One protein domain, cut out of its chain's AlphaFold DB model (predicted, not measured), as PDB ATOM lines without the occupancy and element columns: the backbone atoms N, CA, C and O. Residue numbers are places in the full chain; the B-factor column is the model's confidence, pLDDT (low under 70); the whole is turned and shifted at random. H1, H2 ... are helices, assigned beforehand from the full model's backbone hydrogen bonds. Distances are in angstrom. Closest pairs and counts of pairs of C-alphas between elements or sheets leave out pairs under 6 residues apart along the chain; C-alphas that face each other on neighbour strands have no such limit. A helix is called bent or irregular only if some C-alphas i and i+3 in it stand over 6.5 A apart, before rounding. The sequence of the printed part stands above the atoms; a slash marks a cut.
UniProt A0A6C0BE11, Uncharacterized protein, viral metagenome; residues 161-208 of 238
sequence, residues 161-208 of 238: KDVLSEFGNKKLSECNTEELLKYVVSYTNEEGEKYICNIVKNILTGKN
ATOM      1  N   LYS A 161     -31.030 -37.818 -49.823       79.38
ATOM      2  CA  LYS A 161     -30.767 -36.720 -48.882       79.38
ATOM      3  C   LYS A 161     -31.775 -36.670 -47.742       79.38
ATOM      4  O   LYS A 161     -31.397 -36.403 -46.606       79.38
ATOM      5  N   ASP A 162     -33.035 -36.963 -48.051       84.56
ATOM      6  CA  ASP A 162     -34.112 -36.934 -47.064       84.56
ATOM      7  C   ASP A 162     -33.887 -38.049 -46.034       84.56
ATOM      8  O   ASP A 162     -33.909 -37.784 -44.835       84.56
ATOM      9  N   VAL A 163     -33.513 -39.252 -46.493       83.56
ATOM     10  CA  VAL A 163     -33.153 -40.388 -45.626       83.56
ATOM     11  C   VAL A 163     -31.966 -40.038 -44.719       83.56
ATOM     12  O   VAL A 163     -32.050 -40.217 -43.508       83.56
ATOM     13  N   LEU A 164     -30.878 -39.468 -45.242       81.44
ATOM     14  CA  LEU A 164     -29.745 -39.083 -44.387       81.44
ATOM     15  C   LEU A 164     -30.127 -38.029 -43.334       81.44
ATOM     16  O   LEU A 164     -29.681 -38.125 -42.189       81.44
ATOM     17  N   SER A 165     -30.979 -37.062 -43.686       83.62
ATOM     18  CA  SER A 165     -31.445 -36.032 -42.747       83.62
ATOM     19  C   SER A 165     -32.392 -36.570 -41.668       83.62
ATOM     20  O   SER A 165     -32.337 -36.122 -40.524       83.62
ATOM     21  N   GLU A 166     -33.230 -37.549 -42.012       85.25
ATOM     22  CA  GLU A 166     -34.233 -38.122 -41.115       85.25
ATOM     23  C   GLU A 166     -33.634 -39.163 -40.157       85.25
ATOM     24  O   GLU A 166     -33.990 -39.208 -38.977       85.25
ATOM     25  N   PHE A 167     -32.712 -39.995 -40.647       82.44
ATOM     26  CA  PHE A 167     -32.130 -41.097 -39.873       82.44
ATOM     27  C   PHE A 167     -30.828 -40.725 -39.160       82.44
ATOM     28  O   PHE A 167     -30.446 -41.422 -38.224       82.44
ATOM     29  N   GLY A 168     -30.176 -39.617 -39.530       78.62
ATOM     30  CA  GLY A 168     -28.902 -39.199 -38.934       78.62
ATOM     31  C   GLY A 168     -28.942 -38.965 -37.418       78.62
ATOM     32  O   GLY A 168     -27.919 -39.121 -36.765       78.62
ATOM     33  N   ASN A 169     -30.113 -38.644 -36.855       79.88
ATOM     34  CA  ASN A 169     -30.284 -38.374 -35.421       79.88
ATOM     35  C   ASN A 169     -30.927 -39.531 -34.636       79.88
ATOM     36  O   ASN A 169     -31.079 -39.423 -33.420       79.88
ATOM     37  N   LYS A 170     -31.349 -40.615 -35.301       84.44
ATOM     38  CA  LYS A 170     -31.957 -41.766 -34.616       84.44
ATOM     39  C   LYS A 170     -30.864 -42.642 -33.995       84.44
ATOM     40  O   LYS A 170     -29.698 -42.579 -34.391       84.44
ATOM     41  N   LYS A 171     -31.210 -43.470 -33.010       84.12
ATOM     42  CA  LYS A 171     -30.312 -44.539 -32.533       84.12
ATOM     43  C   LYS A 171     -30.467 -45.782 -33.406       84.12
ATOM     44  O   LYS A 171     -31.558 -46.065 -33.891       84.12
ATOM     45  N   LEU A 172     -29.396 -46.563 -33.572       77.69
ATOM     46  CA  LEU A 172     -29.442 -47.818 -34.341       77.69
ATOM     47  C   LEU A 172     -30.457 -48.815 -33.764       77.69
ATOM     48  O   LEU A 172     -31.130 -49.508 -34.521       77.69
ATOM     49  N   SER A 173     -30.615 -48.825 -32.439       82.75
ATOM     50  CA  SER A 173     -31.579 -49.656 -31.710       82.75
ATOM     51  C   SER A 173     -33.046 -49.335 -32.006       82.75
ATOM     52  O   SER A 173     -33.913 -50.165 -31.755       82.75
ATOM     53  N   GLU A 174     -33.336 -48.128 -32.494       86.12
ATOM     54  CA  GLU A 174     -34.700 -47.643 -32.735       86.12
ATOM     55  C   GLU A 174     -35.153 -47.856 -34.185       86.12
ATOM     56  O   GLU A 174     -36.333 -47.690 -34.488       86.12
ATOM     57  N   CYS A 175     -34.236 -48.229 -35.083       84.12
ATOM     58  CA  CYS A 175     -34.531 -48.389 -36.500       84.12
ATOM     59  C   CYS A 175     -34.885 -49.832 -36.853       84.12
ATOM     60  O   CYS A 175     -34.257 -50.791 -36.396       84.12
ATOM     61  N   ASN A 176     -35.853 -49.991 -37.753       89.38
ATOM     62  CA  ASN A 176     -36.159 -51.295 -38.330       89.38
ATOM     63  C   ASN A 176     -35.161 -51.665 -39.451       89.38
ATOM     64  O   ASN A 176     -34.373 -50.847 -39.932       89.38
ATOM     65  N   THR A 177     -35.188 -52.924 -39.897       82.69
ATOM     66  CA  THR A 177     -34.271 -53.427 -40.937       82.69
ATOM     67  C   THR A 177     -34.416 -52.698 -42.276       82.69
ATOM     68  O   THR A 177     -33.432 -52.530 -42.993       82.69
ATOM     69  N   GLU A 178     -35.620 -52.243 -42.626       83.25
ATOM     70  CA  GLU A 178     -35.869 -51.528 -43.880       83.25
ATOM     71  C   GLU A 178     -35.275 -50.109 -43.853       83.25
ATOM     72  O   GLU A 178     -34.686 -49.662 -44.837       83.25
ATOM     73  N   GLU A 179     -35.383 -49.415 -42.722       86.44
ATOM     74  CA  GLU A 179     -34.789 -48.097 -42.480       86.44
ATOM     75  C   GLU A 179     -33.260 -48.162 -42.495       86.44
ATOM     76  O   GLU A 179     -32.615 -47.346 -43.156       86.44
ATOM     77  N   LEU A 180     -32.691 -49.190 -41.859       85.06
ATOM     78  CA  LEU A 180     -31.260 -49.491 -41.913       85.06
ATOM     79  C   LEU A 180     -30.782 -49.674 -43.360       85.06
ATOM     80  O   LEU A 180     -29.799 -49.063 -43.773       85.06
ATOM     81  N   LEU A 181     -31.500 -50.472 -44.155       82.94
ATOM     82  CA  LEU A 181     -31.164 -50.702 -45.562       82.94
ATOM     83  C   LEU A 181     -31.277 -49.426 -46.399       82.94
ATOM     84  O   LEU A 181     -30.393 -49.159 -47.213       82.94
ATOM     85  N   LYS A 182     -32.320 -48.614 -46.187       84.62
ATOM     86  CA  LYS A 182     -32.462 -47.314 -46.862       84.62
ATOM     87  C   LYS A 182     -31.289 -46.399 -46.530       84.62
ATOM     88  O   LYS A 182     -30.715 -45.835 -47.454       84.62
ATOM     89  N   TYR A 183     -30.885 -46.310 -45.263       84.50
ATOM     90  CA  TYR A 183     -29.732 -45.509 -44.844       84.50
ATOM     91  C   TYR A 183     -28.421 -45.994 -45.486       84.50
ATOM     92  O   TYR A 183     -27.681 -45.188 -46.046       84.50
ATOM     93  N   VAL A 184     -28.164 -47.308 -45.486       83.69
ATOM     94  CA  VAL A 184     -26.974 -47.908 -46.123       83.69
ATOM     95  C   VAL A 184     -26.944 -47.593 -47.617       83.69
ATOM     96  O   VAL A 184     -25.945 -47.092 -48.131       83.69
ATOM     97  N   VAL A 185     -28.040 -47.848 -48.332       82.00
ATOM     98  CA  VAL A 185     -28.131 -47.554 -49.770       82.00
ATOM     99  C   VAL A 185     -27.998 -46.049 -50.022       82.00
ATOM    100  O   VAL A 185     -27.358 -45.646 -50.994       82.00
ATOM    101  N   SER A 186     -28.540 -45.211 -49.131       82.38
ATOM    102  CA  SER A 186     -28.409 -43.761 -49.230       82.38
ATOM    103  C   SER A 186     -26.963 -43.290 -49.157       82.38
ATOM    104  O   SER A 186     -26.501 -42.568 -50.038       82.38
ATOM    105  N   TYR A 187     -26.256 -43.743 -48.128       77.88
ATOM    106  CA  TYR A 187     -24.884 -43.349 -47.838       77.88
ATOM    107  C   TYR A 187     -23.903 -43.850 -48.912       77.88
ATOM    108  O   TYR A 187     -22.991 -43.148 -49.349       77.88
ATOM    109  N   THR A 188     -24.108 -45.075 -49.389       76.44
ATOM    110  CA  THR A 188     -23.190 -45.747 -50.323       76.44
ATOM    111  C   THR A 188     -23.267 -45.195 -51.741       76.44
ATOM    112  O   THR A 188     -22.273 -45.229 -52.467       76.44
ATOM    113  N   ASN A 189     -24.413 -44.623 -52.118       73.94
ATOM    114  CA  ASN A 189     -24.577 -43.929 -53.391       73.94
ATOM    115  C   ASN A 189     -23.857 -42.565 -53.420       73.94
ATOM    116  O   ASN A 189     -23.444 -42.116 -54.486       73.94
ATOM    117  N   GLU A 190     -23.691 -41.900 -52.271       66.75
ATOM    118  CA  GLU A 190     -23.028 -40.589 -52.209       66.75
ATOM    119  C   GLU A 190     -21.493 -40.706 -52.148       66.75
ATOM    120  O   GLU A 190     -20.802 -39.917 -52.793       66.75
ATOM    121  N   GLU A 191     -20.949 -41.714 -51.448       58.47
ATOM    122  CA  GLU A 191     -19.500 -41.794 -51.169       58.47
ATOM    123  C   GLU A 191     -18.741 -42.965 -51.830       58.47
ATOM    124  O   GLU A 191     -17.510 -43.023 -51.757       58.47
ATOM    125  N   GLY A 192     -19.423 -43.871 -52.536       53.97
ATOM    126  CA  GLY A 192     -18.786 -44.995 -53.230       53.97
ATOM    127  C   GLY A 192     -18.320 -46.132 -52.306       53.97
ATOM    128  O   GLY A 192     -18.155 -45.984 -51.095       53.97
ATOM    129  N   GLU A 193     -18.112 -47.301 -52.915       51.72
ATOM    130  CA  GLU A 193     -18.031 -48.663 -52.345       51.72
ATOM    131  C   GLU A 193     -17.206 -48.864 -51.053       51.72
ATOM    132  O   GLU A 193     -17.441 -49.829 -50.326       51.72
ATOM    133  N   LYS A 194     -16.278 -47.965 -50.703       56.06
ATOM    134  CA  LYS A 194     -15.412 -48.103 -49.516       56.06
ATOM    135  C   LYS A 194     -16.144 -47.959 -48.179       56.06
ATOM    136  O   LYS A 194     -15.690 -48.521 -47.185       56.06
ATOM    137  N   TYR A 195     -17.269 -47.249 -48.136       58.50
ATOM    138  CA  TYR A 195     -17.994 -47.019 -46.881       58.50
ATOM    139  C   TYR A 195     -18.945 -48.150 -46.489       58.50
ATOM    140  O   TYR A 195     -19.302 -48.250 -45.317       58.50
ATOM    141  N   ILE A 196     -19.290 -49.051 -47.418       62.91
ATOM    142  CA  ILE A 196     -20.176 -50.195 -47.146       62.91
ATOM    143  C   ILE A 196     -19.621 -51.032 -45.989       62.91
ATOM    144  O   ILE A 196     -20.352 -51.344 -45.054       62.91
ATOM    145  N   CYS A 197     -18.320 -51.333 -46.006       54.16
ATOM    146  CA  CYS A 197     -17.679 -52.147 -44.972       54.16
ATOM    147  C   CYS A 197     -17.724 -51.483 -43.589       54.16
ATOM    148  O   CYS A 197     -17.986 -52.161 -42.600       54.16
ATOM    149  N   ASN A 198     -17.532 -50.162 -43.514       61.34
ATOM    150  CA  ASN A 198     -17.599 -49.427 -42.250       61.34
ATOM    151  C   ASN A 198     -19.033 -49.324 -41.726       61.34
ATOM    152  O   ASN A 198     -19.248 -49.448 -40.526       61.34
ATOM    153  N   ILE A 199     -20.023 -49.158 -42.605       63.94
ATOM    154  CA  ILE A 199     -21.431 -49.109 -42.199       63.94
ATOM    155  C   ILE A 199     -21.908 -50.486 -41.747       63.94
ATOM    156  O   ILE A 199     -22.549 -50.583 -40.709       63.94
ATOM    157  N   VAL A 200     -21.574 -51.557 -42.471       66.19
ATOM    158  CA  VAL A 200     -21.909 -52.928 -42.058       66.19
ATOM    159  C   VAL A 200     -21.247 -53.248 -40.720       66.19
ATOM    160  O   VAL A 200     -21.922 -53.739 -39.819       66.19
ATOM    161  N   LYS A 201     -19.969 -52.888 -40.547       62.72
ATOM    162  CA  LYS A 201     -19.270 -53.013 -39.264       62.72
ATOM    163  C   LYS A 201     -19.992 -52.238 -38.155       62.72
ATOM    164  O   LYS A 201     -20.260 -52.823 -37.115       62.72
ATOM    165  N   ASN A 202     -20.392 -50.992 -38.412       65.12
ATOM    166  CA  ASN A 202     -21.082 -50.138 -37.442       65.12
ATOM    167  C   ASN A 202     -22.511 -50.601 -37.115       65.12
ATOM    168  O   ASN A 202     -22.951 -50.476 -35.978       65.12
ATOM    169  N   ILE A 203     -23.246 -51.157 -38.081       66.56
ATOM    170  CA  ILE A 203     -24.572 -51.751 -37.852       66.56
ATOM    171  C   ILE A 203     -24.436 -52.995 -36.977       66.56
ATOM    172  O   ILE A 203     -25.222 -53.189 -36.050       66.56
ATOM    173  N   LEU A 204     -23.434 -53.831 -37.256       59.66
ATOM    174  CA  LEU A 204     -23.162 -55.028 -36.469       59.66
ATOM    175  C   LEU A 204     -22.703 -54.681 -35.045       59.66
ATOM    176  O   LEU A 204     -23.132 -55.353 -34.111       59.66
ATOM    177  N   THR A 205     -21.905 -53.625 -34.857       60.66
ATOM    178  CA  THR A 205     -21.484 -53.172 -33.519       60.66
ATOM    179  C   THR A 205     -22.589 -52.424 -32.775       60.66
ATOM    180  O   THR A 205     -22.812 -52.689 -31.599       60.66
ATOM    181  N   GLY A 206     -23.351 -51.553 -33.440       62.97
ATOM    182  CA  GLY A 206     -24.440 -50.796 -32.815       62.97
ATOM    183  C   GLY A 206     -25.636 -51.660 -32.411       62.97
ATOM    184  O   GLY A 206     -26.301 -51.368 -31.418       62.97
ATOM    185  N   LYS A 207     -25.871 -52.784 -33.101       57.16
ATOM    186  CA  LYS A 207     -26.866 -53.787 -32.684       57.16
ATOM    187  C   LYS A 207     -26.521 -54.439 -31.333       57.16
ATOM    188  O   LYS A 207     -27.424 -54.945 -30.674       57.16
ATOM    189  N   ASN A 208     -25.259 -54.377 -30.904       58.88
ATOM    190  CA  ASN A 208     -24.801 -54.912 -29.620       58.88
ATOM    191  C   ASN A 208     -24.910 -53.908 -28.455       58.88
ATOM    192  O   ASN A 208     -24.484 -54.233 -27.354       58.88
TER     193      ASN A 208
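This is residues 161 to 208 of the 238 residues of an uncharacterized protein of viral metagenome (UniProt A0A6C0BE11). The longest helix, H2, lies in the middle of three, with H1 packed on one side of it and H3 folded back beside it on another, H1 and H3 staying clear of each other. H2 and H3 spread from their tight link, and the loop of residues 168 to 176 joins H1 to the beginning of H2. The printed part has 48 residues with three named helices in the order H1, H2, H3 and no named strand; its class is all helix. It is compact, with a radius of gyration of the C-alphas of 10.2 A, and rounded, with spans of 26 by 23 by 16 A.

H2, residues 177 to 191, touches H1, residues 161 to 167. Their closest C-alphas are those of Tyr 183 and Val 163, 6.2 A apart. The two form a helical hairpin and run opposite ways at a steep tilt of 43 degrees. H2 also touches H3, residues 194 to 206, in a second helical hairpin, opposite ways at a shallow tilt of 30 degrees. H2 touches H3 with residues 184 to 188 alone, and H3 touches H2 with residues 195 to 199 alone; their closest C-alphas, those of Thr 188 and Ile 196, are 6.2 A apart. H1 and H3 are apart. Every O i to N i+4 pair is within hydrogen-bond range in H1; in H2 10 of 11 are, in H3 8 of 9.

H2 measures 21.4 A from C-alpha 177 at (-34.271, -53.427, -40.937) to C-alpha 191. H1 begins at C-alpha 161 at (-30.767, -36.720, -48.882) and measures 10.1 A. H3 measures 19.2 A and ends at C-alpha 206 at (-24.440, -50.796, -32.815). H3 is neither bent nor irregular, but only just: C-alphas 194 and 197 are 6.5 A apart.

The two C-alphas farthest apart, of Lys 161 and Asn 208, are 27.2 A apart. The printed part has no cut. The link from H1 to H2 is short and that from H2 to H3 tight. The mean pLDDT of the printed part is 73.8, and residues 190 to 208 are under 70.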